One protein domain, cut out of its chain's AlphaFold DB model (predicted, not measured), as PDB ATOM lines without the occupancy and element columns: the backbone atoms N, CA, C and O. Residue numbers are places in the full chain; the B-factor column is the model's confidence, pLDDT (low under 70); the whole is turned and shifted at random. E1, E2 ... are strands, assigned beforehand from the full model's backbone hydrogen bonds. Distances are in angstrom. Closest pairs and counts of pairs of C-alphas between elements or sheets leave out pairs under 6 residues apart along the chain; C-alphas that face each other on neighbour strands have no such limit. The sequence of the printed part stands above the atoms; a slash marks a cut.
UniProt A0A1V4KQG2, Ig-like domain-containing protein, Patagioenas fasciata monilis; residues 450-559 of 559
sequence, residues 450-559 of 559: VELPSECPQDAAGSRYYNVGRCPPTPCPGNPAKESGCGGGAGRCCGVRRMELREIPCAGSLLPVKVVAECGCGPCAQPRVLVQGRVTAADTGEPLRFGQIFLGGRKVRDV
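Overview. This is residues 450 to 559 of the 559 residues of the protein "Ig-like domain-containing protein" of Patagioenas fasciata monilis (UniProt A0A1V4KQG2). What does it look like? There is little regular structure: a long hairpin of E2 and E3 with residues 465 to 475 running beside it, and a small hairpin, E4 and E5, set away from it. What makes it up? The 110 printed residues hold five named strands, E1 to E5, all strand, 42 residues; both sheets are antiparallel pairs. It is loose, radius of gyration of the C-alphas 19.0 A, spanning 56 by 41 by 16 A.

Along the chain. Where is E1? Residues 465 to 467, 6.7 A, from C-alpha 465 at (13.232, 14.535, 54.740). What follows? E2, residues 492 to 506, is 38.2 A long; E3, 509 to 523, 36.1 A; E4, 548 to 551, 10.1 A; E5, 554 to 558, 11.8 A, ending at (-10.429, 14.493, 49.785).

Arrangement. How do E2 and E3 pair? Antiparallel at 169 degrees, N 500 and O 515 2.9 A apart; E3 bends by 87 degrees at residue 520. And E4 and E5? Antiparallel at 144 degrees, N 549 and O 557 2.8 A apart; E3 and E4 are apart.

Size, cuts and confidence. Which links are long? E1 to E2 and E3 to E4; residues 527 to 533 stand free. Is it cut or uncertain? The printed part has no cut; 40 residues are under pLDDT 70.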
ATOM      1  N   VAL A 450      10.858  14.689  50.287       84.25
ATOM      2  CA  VAL A 450       9.776  15.571  50.746       84.25
ATOM      3  C   VAL A 450       9.943  15.834  52.235       84.25
ATOM      4  O   VAL A 450      10.387  14.956  52.974       84.25
ATOM      5  N   GLU A 451       9.616  17.044  52.671       84.06
ATOM      6  CA  GLU A 451       9.652  17.421  54.084       84.06
ATOM      7  C   GLU A 451       8.439  16.830  54.817       84.06
ATOM      8  O   GLU A 451       7.309  16.915  54.325       84.06
ATOM      9  N   LEU A 452       8.679  16.194  55.963       81.25
ATOM     10  CA  LEU A 452       7.636  15.660  56.835       81.25
ATOM     11  C   LEU A 452       7.134  16.728  57.826       81.25
ATOM     12  O   LEU A 452       7.894  17.631  58.184       81.25
ATOM     13  N   PRO A 453       5.881  16.619  58.313       81.25
ATOM     14  CA  PRO A 453       5.387  17.440  59.415       81.25
ATOM     15  C   PRO A 453       6.256  17.322  60.674       81.25
ATOM     16  O   PRO A 453       6.863  16.282  60.930       81.25
ATOM     17  N   SER A 454       6.266  18.378  61.489       75.19
ATOM     18  CA  SER A 454       7.017  18.488  62.753       75.19
ATOM     19  C   SER A 454       6.766  17.354  63.751       75.19
ATOM     20  O   SER A 454       7.639  17.011  64.542       75.19
ATOM     21  N   GLU A 455       5.568  16.789  63.714       74.56
ATOM     22  CA  GLU A 455       5.071  15.716  64.565       74.56
ATOM     23  C   GLU A 455       5.540  14.315  64.129       74.56
ATOM     24  O   GLU A 455       5.296  13.344  64.843       74.56
ATOM     25  N   CYS A 456       6.229  14.174  62.994       73.00
ATOM     26  CA  CYS A 456       6.786  12.898  62.546       73.00
ATOM     27  C   CYS A 456       8.264  12.751  62.972       73.00
ATOM     28  O   CYS A 456       9.073  13.634  62.675       73.00
ATOM     29  N   PRO A 457       8.642  11.655  63.661       66.88
ATOM     30  CA  PRO A 457       9.989  11.429  64.158       66.88
ATOM     31  C   PRO A 457      10.993  11.269  63.020       66.88
ATOM     32  O   PRO A 457      10.685  10.803  61.921       66.88
ATOM     33  N   GLN A 458      12.223  11.652  63.340       60.84
ATOM     34  CA  GLN A 458      13.374  11.553  62.461       60.84
ATOM     35  C   GLN A 458      13.714  10.087  62.153       60.84
ATOM     36  O   GLN A 458      13.464   9.182  62.953       60.84
ATOM     37  N   ASP A 459      14.371   9.867  61.016       58.03
ATOM     38  CA  ASP A 459      15.197   8.674  60.847       58.03
ATOM     39  C   ASP A 459      16.346   8.661  61.880       58.03
ATOM     40  O   ASP A 459      16.616   9.653  62.562       58.03
ATOM     41  N   ALA A 460      17.073   7.545  61.991       56.38
ATOM     42  CA  ALA A 460      18.190   7.409  62.939       56.38
ATOM     43  C   ALA A 460      19.355   8.409  62.710       56.38
ATOM     44  O   ALA A 460      20.328   8.393  63.461       56.38
ATOM     45  N   ALA A 461      19.265   9.262  61.681       62.44
ATOM     46  CA  ALA A 461      20.222  10.304  61.323       62.44
ATOM     47  C   ALA A 461      19.711  11.742  61.579       62.44
ATOM     48  O   ALA A 461      20.450  12.696  61.339       62.44
ATOM     49  N   GLY A 462      18.479  11.929  62.070       62.44
ATOM     50  CA  GLY A 462      17.950  13.251  62.425       62.44
ATOM     51  C   GLY A 462      17.260  14.021  61.285       62.44
ATOM     52  O   GLY A 462      16.967  15.211  61.436       62.44
ATOM     53  N   SER A 463      16.989  13.390  60.142       69.06
ATOM     54  CA  SER A 463      16.446  14.053  58.953       69.06
ATOM     55  C   SER A 463      14.928  14.263  59.022       69.06
ATOM     56  O   SER A 463      14.171  13.344  59.328       69.06
ATOM     57  N   ARG A 464      14.463  15.462  58.639       76.62
ATOM     58  CA  ARG A 464      13.035  15.763  58.377       76.62
ATOM     59  C   ARG A 464      12.587  15.399  56.955       76.62
ATOM     60  O   ARG A 464      11.457  15.690  56.570       76.62
ATOM     61  N   TYR A 465      13.468  14.800  56.156       82.31
ATOM     62  CA  TYR A 465      13.232  14.535  54.740       82.31
ATOM     63  C   TYR A 465      13.033  13.049  54.456       82.31
ATOM     64  O   TYR A 465      13.954  12.252  54.618       82.31
ATOM     65  N   TYR A 466      11.857  12.691  53.941       85.12
ATOM     66  CA  TYR A 466      11.536  11.327  53.537       85.12
ATOM     67  C   TYR A 466      11.709  11.133  52.030       85.12
ATOM     68  O   TYR A 466      11.245  11.944  51.226       85.12
ATOM     69  N   ASN A 467      12.356  10.039  51.624       88.44
ATOM     70  CA  ASN A 467      12.534   9.712  50.213       88.44
ATOM     71  C   ASN A 467      11.288   9.015  49.643       88.44
ATOM     72  O   ASN A 467      11.087   7.819  49.850       88.44
ATOM     73  N   VAL A 468      10.484   9.749  48.873       88.06
ATOM     74  CA  VAL A 468       9.324   9.201  48.143       88.06
ATOM     75  C   VAL A 468       9.675   8.651  46.763       88.06
ATOM     76  O   VAL A 468       8.850   7.977  46.149       88.06
ATOM     77  N   GLY A 469      10.889   8.910  46.274       89.94
ATOM     78  CA  GLY A 469      11.347   8.510  44.948       89.94
ATOM     79  C   GLY A 469      10.711   9.304  43.795       89.94
ATOM     80  O   GLY A 469       9.626   9.873  43.910       89.94
ATOM     81  N   ARG A 470      11.390   9.348  42.645       90.56
ATOM     82  CA  ARG A 470      10.873   9.937  41.397       90.56
ATOM     83  C   ARG A 470      11.327   9.155  40.167       90.56
ATOM     84  O   ARG A 470      12.388   8.538  40.163       90.56
ATOM     85  N   CYS A 471      10.553   9.259  39.092       90.38
ATOM     86  CA  CYS A 471      10.922   8.747  37.773       90.38
ATOM     87  C   CYS A 471      11.204   9.926  36.827       90.38
ATOM     88  O   CYS A 471      10.282  10.710  36.583       90.38
ATOM     89  N   PRO A 472      12.424  10.070  36.278       88.88
ATOM     90  CA  PRO A 472      12.728  11.103  35.291       88.88
ATOM     91  C   PRO A 472      11.856  10.972  34.031       88.88
ATOM     92  O   PRO A 472      11.726   9.862  33.508       88.88
ATOM     93  N   PRO A 473      11.298  12.072  33.487       86.88
ATOM     94  CA  PRO A 473      10.444  12.049  32.299       86.88
ATOM     95  C   PRO A 473      11.252  11.954  30.991       86.88
ATOM     96  O   PRO A 473      11.125  12.790  30.096       86.88
ATOM     97  N   THR A 474      12.107  10.938  30.860       87.12
ATOM     98  CA  THR A 474      12.884  10.687  29.636       87.12
ATOM     99  C   THR A 474      12.016  10.041  28.544       87.12
ATOM    100  O   THR A 474      11.197   9.177  28.856       87.12
ATOM    101  N   PRO A 475      12.151  10.415  27.257       86.12
ATOM    102  CA  PRO A 475      11.394   9.786  26.171       86.12
ATOM    103  C   PRO A 475      11.653   8.275  26.057       86.12
ATOM    104  O   PRO A 475      12.792   7.833  26.190       86.12
ATOM    105  N   CYS A 476      10.620   7.489  25.745       87.75
ATOM    106  CA  CYS A 476      10.711   6.028  25.626       87.75
ATOM    107  C   CYS A 476       9.926   5.473  24.412       87.75
ATOM    108  O   CYS A 476       9.099   6.193  23.842       87.75
ATOM    109  N   PRO A 477      10.183   4.224  23.956       86.00
ATOM    110  CA  PRO A 477       9.569   3.650  22.761       86.00
ATOM    111  C   PRO A 477       8.040   3.720  22.721       86.00
ATOM    112  O   PRO A 477       7.330   3.165  23.560       86.00
ATOM    113  N   GLY A 478       7.549   4.378  21.673       74.44
ATOM    114  CA  GLY A 478       6.142   4.434  21.290       74.44
ATOM    115  C   GLY A 478       5.605   3.116  20.733       74.44
ATOM    116  O   GLY A 478       6.367   2.282  20.246       74.44
ATOM    117  N   ASN A 479       4.278   2.947  20.713       72.06
ATOM    118  CA  ASN A 479       3.672   1.877  19.912       72.06
ATOM    119  C   ASN A 479       3.683   2.316  18.431       72.06
ATOM    120  O   ASN A 479       3.000   3.293  18.096       72.06
ATOM    121  N   PRO A 480       4.411   1.622  17.532       65.38
ATOM    122  CA  PRO A 480       4.572   2.059  16.148       65.38
ATOM    123  C   PRO A 480       3.247   2.136  15.375       65.38
ATOM    124  O   PRO A 480       3.121   3.009  14.519       65.38
ATOM    125  N   ALA A 481       2.241   1.320  15.719       61.53
ATOM    126  CA  ALA A 481       0.927   1.300  15.066       61.53
ATOM    127  C   ALA A 481      -0.007   2.454  15.493       61.53
ATOM    128  O   ALA A 481      -0.913   2.819  14.750       61.53
ATOM    129  N   LYS A 482       0.206   3.058  16.674       57.88
ATOM    130  CA  LYS A 482      -0.550   4.250  17.122       57.88
ATOM    131  C   LYS A 482       0.140   5.576  16.767       57.88
ATOM    132  O   LYS A 482      -0.492   6.625  16.804       57.88
ATOM    133  N   GLU A 483       1.421   5.540  16.393       61.84
ATOM    134  CA  GLU A 483       2.253   6.721  16.093       61.84
ATOM    135  C   GLU A 483       2.678   6.837  14.615       61.84
ATOM    136  O   GLU A 483       3.585   7.610  14.279       61.84
ATOM    137  N   SER A 484       2.037   6.070  13.728       58.84
ATOM    138  CA  SER A 484       2.324   6.015  12.285       58.84
ATOM    139  C   SER A 484       1.855   7.276  11.537       58.84
ATOM    140  O   SER A 484       2.342   7.586  10.447       58.84
ATOM    141  N   GLY A 485       0.909   8.022  12.122       66.94
ATOM    142  CA  GLY A 485       0.350   9.262  11.582       66.94
ATOM    143  C   GLY A 485       1.044  10.544  12.063       66.94
ATOM    144  O   GLY A 485       1.871  10.537  12.971       66.94
ATOM    145  N   CYS A 486       0.643  11.677  11.478       69.81
ATOM    146  CA  CYS A 486       1.020  13.020  11.951       69.81
ATOM    147  C   CYS A 486       0.108  13.555  13.070       69.81
ATOM    148  O   CYS A 486       0.266  14.702  13.484       69.81
ATOM    149  N   GLY A 487      -0.866  12.757  13.523       59.06
ATOM    150  CA  GLY A 487      -1.702  13.098  14.670       59.06
ATOM    151  C   GLY A 487      -0.856  13.222  15.936       59.06
ATOM    152  O   GLY A 487       0.156  12.537  16.090       59.06
ATOM    153  N   GLY A 488      -1.268  14.112  16.837       55.44
ATOM    154  CA  GLY A 488      -0.590  14.364  18.104       55.44
ATOM    155  C   GLY A 488      -0.765  13.224  19.103       55.44
ATOM    156  O   GLY A 488      -1.385  13.428  20.141       55.44
ATOM    157  N   GLY A 489      -0.206  12.047  18.813       55.91
ATOM    158  CA  GLY A 489      -0.037  11.005  19.817       55.91
ATOM    159  C   GLY A 489       0.685  11.596  21.026       55.91
ATOM    160  O   GLY A 489       1.716  12.260  20.866       55.91
ATOM    161  N   ALA A 490       0.120  11.400  22.218       62.00
ATOM    162  CA  ALA A 490       0.808  11.732  23.454       62.00
ATOM    163  C   ALA A 490       2.138  10.973  23.448       62.00
ATOM    164  O   ALA A 490       2.139   9.744  23.339       62.00
ATOM    165  N   GLY A 491       3.254  11.708  23.496       72.62
ATOM    166  CA  GLY A 491       4.577  11.094  23.553       72.62
ATOM    167  C   GLY A 491       4.647  10.129  24.731       72.62
ATOM    168  O   GLY A 491       3.897  10.281  25.699       72.62
ATOM    169  N   ARG A 492       5.525   9.131  24.659       85.56
ATOM    170  CA  ARG A 492       5.773   8.245  25.795       85.56
ATOM    171  C   ARG A 492       7.023   8.681  26.540       85.56
ATOM    172  O   ARG A 492       8.047   8.959  25.915       85.56
ATOM    173  N   CYS A 493       6.910   8.732  27.859       87.56
ATOM    174  CA  CYS A 493       7.991   9.073  28.768       87.56
ATOM    175  C   CYS A 493       8.103   7.993  29.843       87.56
ATOM    176  O   CYS A 493       7.112   7.353  30.209       87.56
ATOM    177  N   CYS A 494       9.299   7.829  30.384       89.88
ATOM    178  CA  CYS A 494       9.496   7.150  31.648       89.88
ATOM    179  C   CYS A 494       8.749   7.916  32.754       89.88
ATOM    180  O   CYS A 494       8.670   9.143  32.751       89.88
ATOM    181  N   GLY A 495       8.116   7.180  33.656       90.44
ATOM    182  CA  GLY A 495       7.242   7.725  34.687       90.44
ATOM    183  C   GLY A 495       6.902   6.658  35.718       90.44
ATOM    184  O   GLY A 495       7.347   5.516  35.609       90.44
ATOM    185  N   VAL A 496       6.116   7.024  36.728       89.88
ATOM    186  CA  VAL A 496       5.725   6.090  37.791       89.88
ATOM    187  C   VAL A 496       4.825   4.994  37.219       89.88
ATOM    188  O   VAL A 496       3.759   5.285  36.677       89.88
ATOM    189  N   ARG A 497       5.258   3.735  37.348       89.31
ATOM    190  CA  ARG A 497       4.506   2.539  36.942       89.31
ATOM    191  C   ARG A 497       3.769   1.912  38.125       89.31
ATOM    192  O   ARG A 497       2.615   1.522  37.967       89.31
ATOM    193  N   ARG A 498       4.412   1.841  39.296       90.88
ATOM    194  CA  ARG A 498       3.802   1.393  40.559       90.88
ATOM    195  C   ARG A 498       4.141   2.367  41.686       90.88
ATOM    196  O   ARG A 498       5.288   2.791  41.819       90.88
ATOM    197  N   MET A 499       3.135   2.684  42.496       91.69
ATOM    198  CA  MET A 499       3.300   3.309  43.808       91.69
ATOM    199  C   MET A 499       2.998   2.281  44.894       91.69
ATOM    200  O   MET A 499       2.197   1.374  44.677       91.69
ATOM    201  N   GLU A 500       3.606   2.461  46.054       90.56
ATOM    202  CA  GLU A 500       3.446   1.626  47.241       90.56
ATOM    203  C   GLU A 500       3.087   2.533  48.424       90.56
ATOM    204  O   GLU A 500       3.575   3.662  48.509       90.56
ATOM    205  N   LEU A 501       2.179   2.086  49.291       87.56
ATOM    206  CA  LEU A 501       1.799   2.835  50.486       87.56
ATOM    207  C   LEU A 501       2.754   2.464  51.622       87.56
ATOM    208  O   LEU A 501       2.982   1.282  51.864       87.56
ATOM    209  N   ARG A 502       3.298   3.466  52.308       85.56
ATOM    210  CA  ARG A 502       4.124   3.302  53.504       85.56
ATOM    211  C   ARG A 502       3.563   4.165  54.614       85.56
ATOM    212  O   ARG A 502       3.293   5.344  54.404       85.56
ATOM    213  N   GLU A 503       3.393   3.571  55.780       86.56
ATOM    214  CA  GLU A 503       2.913   4.268  56.965       86.56
ATOM    215  C   GLU A 503       4.125   4.712  57.779       86.56
ATOM    216  O   GLU A 503       4.944   3.892  58.194       86.56
ATOM    217  N   ILE A 504       4.275   6.024  57.944       82.75
ATOM    218  CA  ILE A 504       5.323   6.611  58.777       82.75
ATOM    219  C   ILE A 504       4.716   6.814  60.170       82.75
ATOM    220  O   ILE A 504       3.723   7.537  60.280       82.75
ATOM    221  N   PRO A 505       5.247   6.185  61.231       81.44
ATOM    222  CA  PRO A 505       4.733   6.385  62.578       81.44
ATOM    223  C   PRO A 505       5.099   7.786  63.067       81.44
ATOM    224  O   PRO A 505       6.277   8.110  63.135       81.44
ATOM    225  N   CYS A 506       4.100   8.599  63.405       80.94
ATOM    226  CA  CYS A 506       4.234   9.968  63.898       80.94
ATOM    227  C   CYS A 506       3.652  10.097  65.318       80.94
ATOM    228  O   CYS A 506       2.974   9.196  65.817       80.94
ATOM    229  N   ALA A 507       3.919  11.210  66.004       78.31
ATOM    230  CA  ALA A 507       3.441  11.461  67.360       78.31
ATOM    231  C   ALA A 507       1.899  11.517  67.398       78.31
ATOM    232  O   ALA A 507       1.282  12.526  67.064       78.31
ATOM    233  N   GLY A 508       1.275  10.403  67.792       75.31
ATOM    234  CA  GLY A 508      -0.180  10.259  67.901       75.31
ATOM    235  C   GLY A 508      -0.917   9.857  66.615       75.31
ATOM    236  O   GLY A 508      -2.144   9.798  66.639       75.31
ATOM    237  N   SER A 509      -0.230   9.569  65.502       78.88
ATOM    238  CA  SER A 509      -0.878   9.069  64.273       78.88
ATOM    239  C   SER A 509       0.079   8.304  63.348       78.88
ATOM    240  O   SER A 509       1.294   8.427  63.455       78.88
ATOM    241  N   LEU A 510      -0.466   7.515  62.417       81.19
ATOM    242  CA  LEU A 510       0.284   6.968  61.282       81.19
ATOM    243  C   LEU A 510       0.066   7.882  60.071       81.19
ATOM    244  O   LEU A 510      -1.078   8.143  59.703       81.19
ATOM    245  N   LEU A 511       1.143   8.354  59.438       81.50
ATOM    246  CA  LEU A 511       1.084   9.169  58.225       81.50
ATOM    247  C   LEU A 511       1.201   8.273  56.974       81.50
ATOM    248  O   LEU A 511       2.291   7.768  56.690       81.50
ATOM    249  N   PRO A 512       0.121   8.077  56.190       81.12
ATOM    250  CA  PRO A 512       0.159   7.270  54.972       81.12
ATOM    251  C   PRO A 512       0.809   8.036  53.806       81.12
ATOM    252  O   PRO A 512       0.206   8.922  53.195       81.12
ATOM    253  N   VAL A 513       2.034   7.658  53.443       81.81
ATOM    254  CA  VAL A 513       2.808   8.242  52.338       81.81
ATOM    255  C   VAL A 513       2.871   7.272  51.159       81.81
ATOM    256  O   VAL A 513       3.224   6.105  51.306       81.81
ATOM    257  N   LYS A 514       2.555   7.746  49.948       84.00
ATOM    258  CA  LYS A 514       2.765   6.967  48.716       84.00
ATOM    259  C   LYS A 514       4.169   7.207  48.176       84.00
ATOM    260  O   LYS A 514       4.491   8.330  47.796       84.00
ATOM    261  N   VAL A 515       4.961   6.143  48.087       90.19
ATOM    262  CA  VAL A 515       6.290   6.151  47.464       90.19
ATOM    263  C   VAL A 515       6.240   5.549  46.063       90.19
ATOM    264  O   VAL A 515       5.375   4.730  45.744       90.19
ATOM    265  N   VAL A 516       7.179   5.938  45.210       92.38
ATOM    266  CA  VAL A 516       7.418   5.316  43.907       92.38
ATOM    267  C   VAL A 516       8.140   3.989  44.128       92.38
ATOM    268  O   VAL A 516       9.237   3.971  44.674       92.38
ATOM    269  N   ALA A 517       7.539   2.886  43.681       91.12
ATOM    270  CA  ALA A 517       8.112   1.544  43.813       91.12
ATOM    271  C   ALA A 517       8.717   1.018  42.503       91.12
ATOM    272  O   ALA A 517       9.632   0.203  42.529       91.12
ATOM    273  N   GLU A 518       8.203   1.461  41.351       92.19
ATOM    274  CA  GLU A 518       8.714   1.051  40.041       92.19
ATOM    275  C   GLU A 518       8.484   2.148  38.996       92.19
ATOM    276  O   GLU A 518       7.379   2.695  38.883       92.19
ATOM    277  N   CYS A 519       9.511   2.429  38.195       91.69
ATOM    278  CA  CYS A 519       9.449   3.309  37.034       91.69
ATOM    279  C   CYS A 519       9.255   2.515  35.729       91.69
ATOM    280  O   CYS A 519       9.720   1.389  35.579       91.69
ATOM    281  N   GLY A 520       8.572   3.100  34.743       90.38
ATOM    282  CA  GLY A 520       8.325   2.446  33.457       90.38
ATOM    283  C   GLY A 520       7.828   3.390  32.363       90.38
ATOM    284  O   GLY A 520       7.502   4.547  32.610       90.38
ATOM    285  N   CYS A 521       7.777   2.890  31.127       88.81
ATOM    286  CA  CYS A 521       7.400   3.680  29.953       88.81
ATOM    287  C   CYS A 521       5.875   3.853  29.847       88.81
ATOM    288  O   CYS A 521       5.171   2.934  29.416       88.81
ATOM    289  N   GLY A 522       5.359   5.036  30.182       86.12
ATOM    290  CA  GLY A 522       3.941   5.409  30.097       86.12
ATOM    291  C   GLY A 522       3.678   6.520  29.072       86.12
ATOM    292  O   GLY A 522       4.601   6.975  28.400       86.12
ATOM    293  N   PRO A 523       2.425   6.986  28.915       83.75
ATOM    294  CA  PRO A 523       2.159   8.288  28.307       83.75
ATOM    295  C   PRO A 523       2.875   9.379  29.118       83.75
ATOM    296  O   PRO A 523       2.813   9.356  30.346       83.75
ATOM    297  N   CYS A 524       3.536  10.334  28.460       80.00
ATOM    298  CA  CYS A 524       4.118  11.487  29.142       80.00
ATOM    299  C   CYS A 524       3.020  12.210  29.927       80.00
ATOM    300  O   CYS A 524       1.997  12.597  29.353       80.00
ATOM    301  N   ALA A 525       3.241  12.403  31.228       69.69
ATOM    302  CA  ALA A 525       2.371  13.235  32.036       69.69
ATOM    303  C   ALA A 525       2.334  14.641  31.420       69.69
ATOM    304  O   ALA A 525       3.371  15.286  31.269       69.69
ATOM    305  N   GLN A 526       1.144  15.110  31.042       63.66
ATOM    306  CA  GLN A 526       0.974  16.529  30.743       63.66
ATOM    307  C   GLN A 526       1.260  17.329  32.021       63.66
ATOM    308  O   GLN A 526       0.935  16.832  33.106       63.66
ATOM    309  N   PRO A 527       1.853  18.533  31.920       55.00
ATOM    310  CA  PRO A 527       2.132  19.358  33.086       55.00
ATOM    311  C   PRO A 527       0.827  19.647  33.828       55.00
ATOM    312  O   PRO A 527      -0.012  20.426  33.379       55.00
ATOM    313  N   ARG A 528       0.646  18.982  34.971       56.44
ATOM    314  CA  ARG A 528      -0.366  19.344  35.957       56.44
ATOM    315  C   ARG A 528       0.253  20.419  36.832       56.44
ATOM    316  O   ARG A 528       1.342  20.210  37.361       56.44
ATOM    317  N   VAL A 529      -0.433  21.547  36.976       52.34
ATOM    318  CA  VAL A 529      -0.041  22.580  37.937       52.34
ATOM    319  C   VAL A 529      -0.056  21.945  39.326       52.34
ATOM    320  O   VAL A 529      -1.087  21.426  39.758       52.34
ATOM    321  N   LEU A 530       1.091  21.947  40.004       51.59
ATOM    322  CA  LEU A 530       1.176  21.522  41.394       51.59
ATOM    323  C   LEU A 530       0.613  22.650  42.261       51.59
ATOM    324  O   LEU A 530       1.280  23.654  42.486       51.59
ATOM    325  N   VAL A 531      -0.623  22.488  42.724       57.09
ATOM    326  CA  VAL A 531      -1.222  23.390  43.711       57.09
ATOM    327  C   VAL A 531      -0.872  22.857  45.099       57.09
ATOM    328  O   VAL A 531      -1.445  21.863  45.545       57.09
ATOM    329  N   GLN A 532       0.093  23.495  45.761       60.31
ATOM    330  CA  GLN A 532       0.352  23.326  47.192       60.31
ATOM    331  C   GLN A 532      -0.286  24.488  47.956       60.31
ATOM    332  O   GLN A 532      -0.185  25.639  47.543       60.31
ATOM    333  N   GLY A 533      -0.941  24.179  49.072       65.44
ATOM    334  CA  GLY A 533      -1.592  25.159  49.933       65.44
ATOM    335  C   GLY A 533      -2.224  24.489  51.150       65.44
ATOM    336  O   GLY A 533      -2.471  23.282  51.142       65.44
ATOM    337  N   ARG A 534      -2.478  25.279  52.195       68.75
ATOM    338  CA  ARG A 534      -3.211  24.860  53.395       68.75
ATOM    339  C   ARG A 534      -4.678  25.239  53.210       68.75
ATOM    340  O   ARG A 534      -4.962  26.390  52.895       68.75
ATOM    341  N   VAL A 535      -5.597  24.295  53.401       70.69
ATOM    342  CA  VAL A 535      -7.035  24.596  53.404       70.69
ATOM    343  C   VAL A 535      -7.426  24.951  54.835       70.69
ATOM    344  O   VAL A 535      -7.338  24.106  55.725       70.69
ATOM    345  N   THR A 536      -7.807  26.204  55.063       82.69
ATOM    346  CA  THR A 536      -8.229  26.712  56.373       82.69
ATOM    347  C   THR A 536      -9.692  27.131  56.340       82.69
ATOM    348  O   THR A 536     -10.186  27.571  55.301       82.69
ATOM    349  N   ALA A 537     -10.383  27.012  57.471       77.25
ATOM    350  CA  ALA A 537     -11.711  27.578  57.648       77.25
ATOM    351  C   ALA A 537     -11.647  29.113  57.505       77.25
ATOM    352  O   ALA A 537     -10.674  29.743  57.925       77.25
ATOM    353  N   ALA A 538     -12.642  29.709  56.842       70.06
ATOM    354  CA  ALA A 538     -12.612  31.126  56.461       70.06
ATOM    355  C   ALA A 538     -12.912  32.084  57.630       70.06
ATOM    356  O   ALA A 538     -12.576  33.262  57.564       70.06
ATOM    357  N   ASP A 539     -13.550  31.566  58.674       75.81
ATOM    358  CA  ASP A 539     -13.966  32.238  59.901       75.81
ATOM    359  C   ASP A 539     -12.917  32.128  61.020       75.81
ATOM    360  O   ASP A 539     -12.618  33.126  61.670       75.81
ATOM    361  N   THR A 540     -12.325  30.945  61.229       85.12
ATOM    362  CA  THR A 540     -11.357  30.708  62.322       85.12
ATOM    363  C   THR A 540      -9.891  30.676  61.881       85.12
ATOM    364  O   THR A 540      -8.996  30.788  62.716       85.12
ATOM    365  N   GLY A 541      -9.609  30.484  60.588       75.88
ATOM    366  CA  GLY A 541      -8.249  30.261  60.084       75.88
ATOM    367  C   GLY A 541      -7.647  28.894  60.449       75.88
ATOM    368  O   GLY A 541      -6.504  28.609  60.079       75.88
ATOM    369  N   GLU A 542      -8.388  28.021  61.138       81.38
ATOM    370  CA  GLU A 542      -7.914  26.685  61.504       81.38
ATOM    371  C   GLU A 542      -7.822  25.755  60.283       81.38
ATOM    372  O   GLU A 542      -8.655  25.841  59.377       81.38
ATOM    373  N   PRO A 543      -6.837  24.836  60.221       74.94
ATOM    374  CA  PRO A 543      -6.761  23.844  59.153       74.94
ATOM    375  C   PRO A 543      -7.977  22.910  59.180       74.94
ATOM    376  O   PRO A 543      -8.247  22.244  60.181       74.94
ATOM    377  N   LEU A 544      -8.676  22.812  58.049       72.44
ATOM    378  CA  LEU A 544      -9.812  21.908  57.896       72.44
ATOM    379  C   LEU A 544      -9.335  20.450  57.949       72.44
ATOM    380  O   LEU A 544      -8.512  20.029  57.137       72.44
ATOM    381  N   ARG A 545      -9.863  19.688  58.916       66.56
ATOM    382  CA  ARG A 545      -9.517  18.271  59.142       66.56
ATOM    383  C   ARG A 545     -10.201  17.299  58.183       66.56
ATOM    384  O   ARG A 545      -9.717  16.187  58.038       66.56
ATOM    385  N   PHE A 546     -11.326  17.711  57.598       64.81
ATOM    386  CA  PHE A 546     -12.108  16.927  56.647       64.81
ATOM    387  C   PHE A 546     -12.686  17.858  55.579       64.81
ATOM    388  O   PHE A 546     -13.291  18.878  55.915       64.81
ATOM    389  N   GLY A 547     -12.529  17.527  54.298       66.50
ATOM    390  CA  GLY A 547     -13.087  18.343  53.218       66.50
ATOM    391  C   GLY A 547     -12.918  17.760  51.819       66.50
ATOM    392  O   GLY A 547     -12.260  16.746  51.613       66.50
ATOM    393  N   GLN A 548     -13.511  18.418  50.823       70.81
ATOM    394  CA  GLN A 548     -13.390  18.031  49.414       70.81
ATOM    395  C   GLN A 548     -12.847  19.203  48.594       70.81
ATOM    396  O   GLN A 548     -13.467  20.262  48.521       70.81
ATOM    397  N   ILE A 549     -11.698  19.013  47.944       72.81
ATOM    398  CA  ILE A 549     -11.113  20.005  47.037       72.81
ATOM    399  C   ILE A 549     -11.673  19.777  45.634       72.81
ATOM    400  O   ILE A 549     -11.553  18.684  45.068       72.81
ATOM    401  N   PHE A 550     -12.217  20.838  45.045       71.38
ATOM    402  CA  PHE A 550     -12.680  20.879  43.660       71.38
ATOM    403  C   PHE A 550     -11.811  21.830  42.831       71.38
ATOM    404  O   PHE A 550     -11.440  22.905  43.290       71.38
ATOM    405  N   LEU A 551     -11.524  21.456  41.583       65.50
ATOM    406  CA  LEU A 551     -10.840  22.307  40.608       65.50
ATOM    407  C   LEU A 551     -11.656  22.321  39.311       65.50
ATOM    408  O   LEU A 551     -11.898  21.268  38.718       65.50
ATOM    409  N   GLY A 552     -12.126  23.499  38.890       58.31
ATOM    410  CA  GLY A 552     -12.983  23.635  37.702       58.31
ATOM    411  C   GLY A 552     -14.265  22.790  37.772       58.31
ATOM    412  O   GLY A 552     -14.642  22.165  36.784       58.31
ATOM    413  N   GLY A 553     -14.880  22.690  38.957       67.12
ATOM    414  CA  GLY A 553     -16.093  21.896  39.194       67.12
ATOM    415  C   GLY A 553     -15.888  20.377  39.302       67.12
ATOM    416  O   GLY A 553     -16.857  19.651  39.492       67.12
ATOM    417  N   ARG A 554     -14.652  19.864  39.211       57.44
ATOM    418  CA  ARG A 554     -14.348  18.431  39.390       57.44
ATOM    419  C   ARG A 554     -13.653  18.182  40.723       57.44
ATOM    420  O   ARG A 554     -12.675  18.865  41.027       57.44
ATOM    421  N   LYS A 555     -14.114  17.188  41.493       68.50
ATOM    422  CA  LYS A 555     -13.443  16.767  42.735       68.50
ATOM    423  C   LYS A 555     -12.049  16.235  42.397       68.50
ATOM    424  O   LYS A 555     -11.919  15.352  41.550       68.50
ATOM    425  N   VAL A 556     -11.017  16.785  43.032       68.31
ATOM    426  CA  VAL A 556      -9.608  16.424  42.788       68.31
ATOM    427  C   VAL A 556      -8.950  15.720  43.968       68.31
ATOM    428  O   VAL A 556      -8.036  14.928  43.740       68.31
ATOM    429  N   ARG A 557      -9.397  15.969  45.206       67.44
ATOM    430  CA  ARG A 557      -8.865  15.319  46.412       67.44
ATOM    431  C   ARG A 557      -9.843  15.435  47.583       67.44
ATOM    432  O   ARG A 557     -10.521  16.450  47.699       67.44
ATOM    433  N   ASP A 558      -9.866  14.417  48.435       62.94
ATOM    434  CA  ASP A 558     -10.429  14.493  49.785       62.94
ATOM    435  C   ASP A 558      -9.295  14.869  50.758       62.94
ATOM    436  O   ASP A 558      -8.173  14.361  50.613       62.94
ATOM    437  N   VAL A 559      -9.572  15.816  51.657       56.03
ATOM    438  CA  VAL A 559      -8.677  16.314  52.720       56.03
ATOM    439  C   VAL A 559      -9.081  15.657  54.023       56.03
ATOM    440  O   VAL A 559     -10.307  15.677  54.278       56.03
TER     441      VAL A 559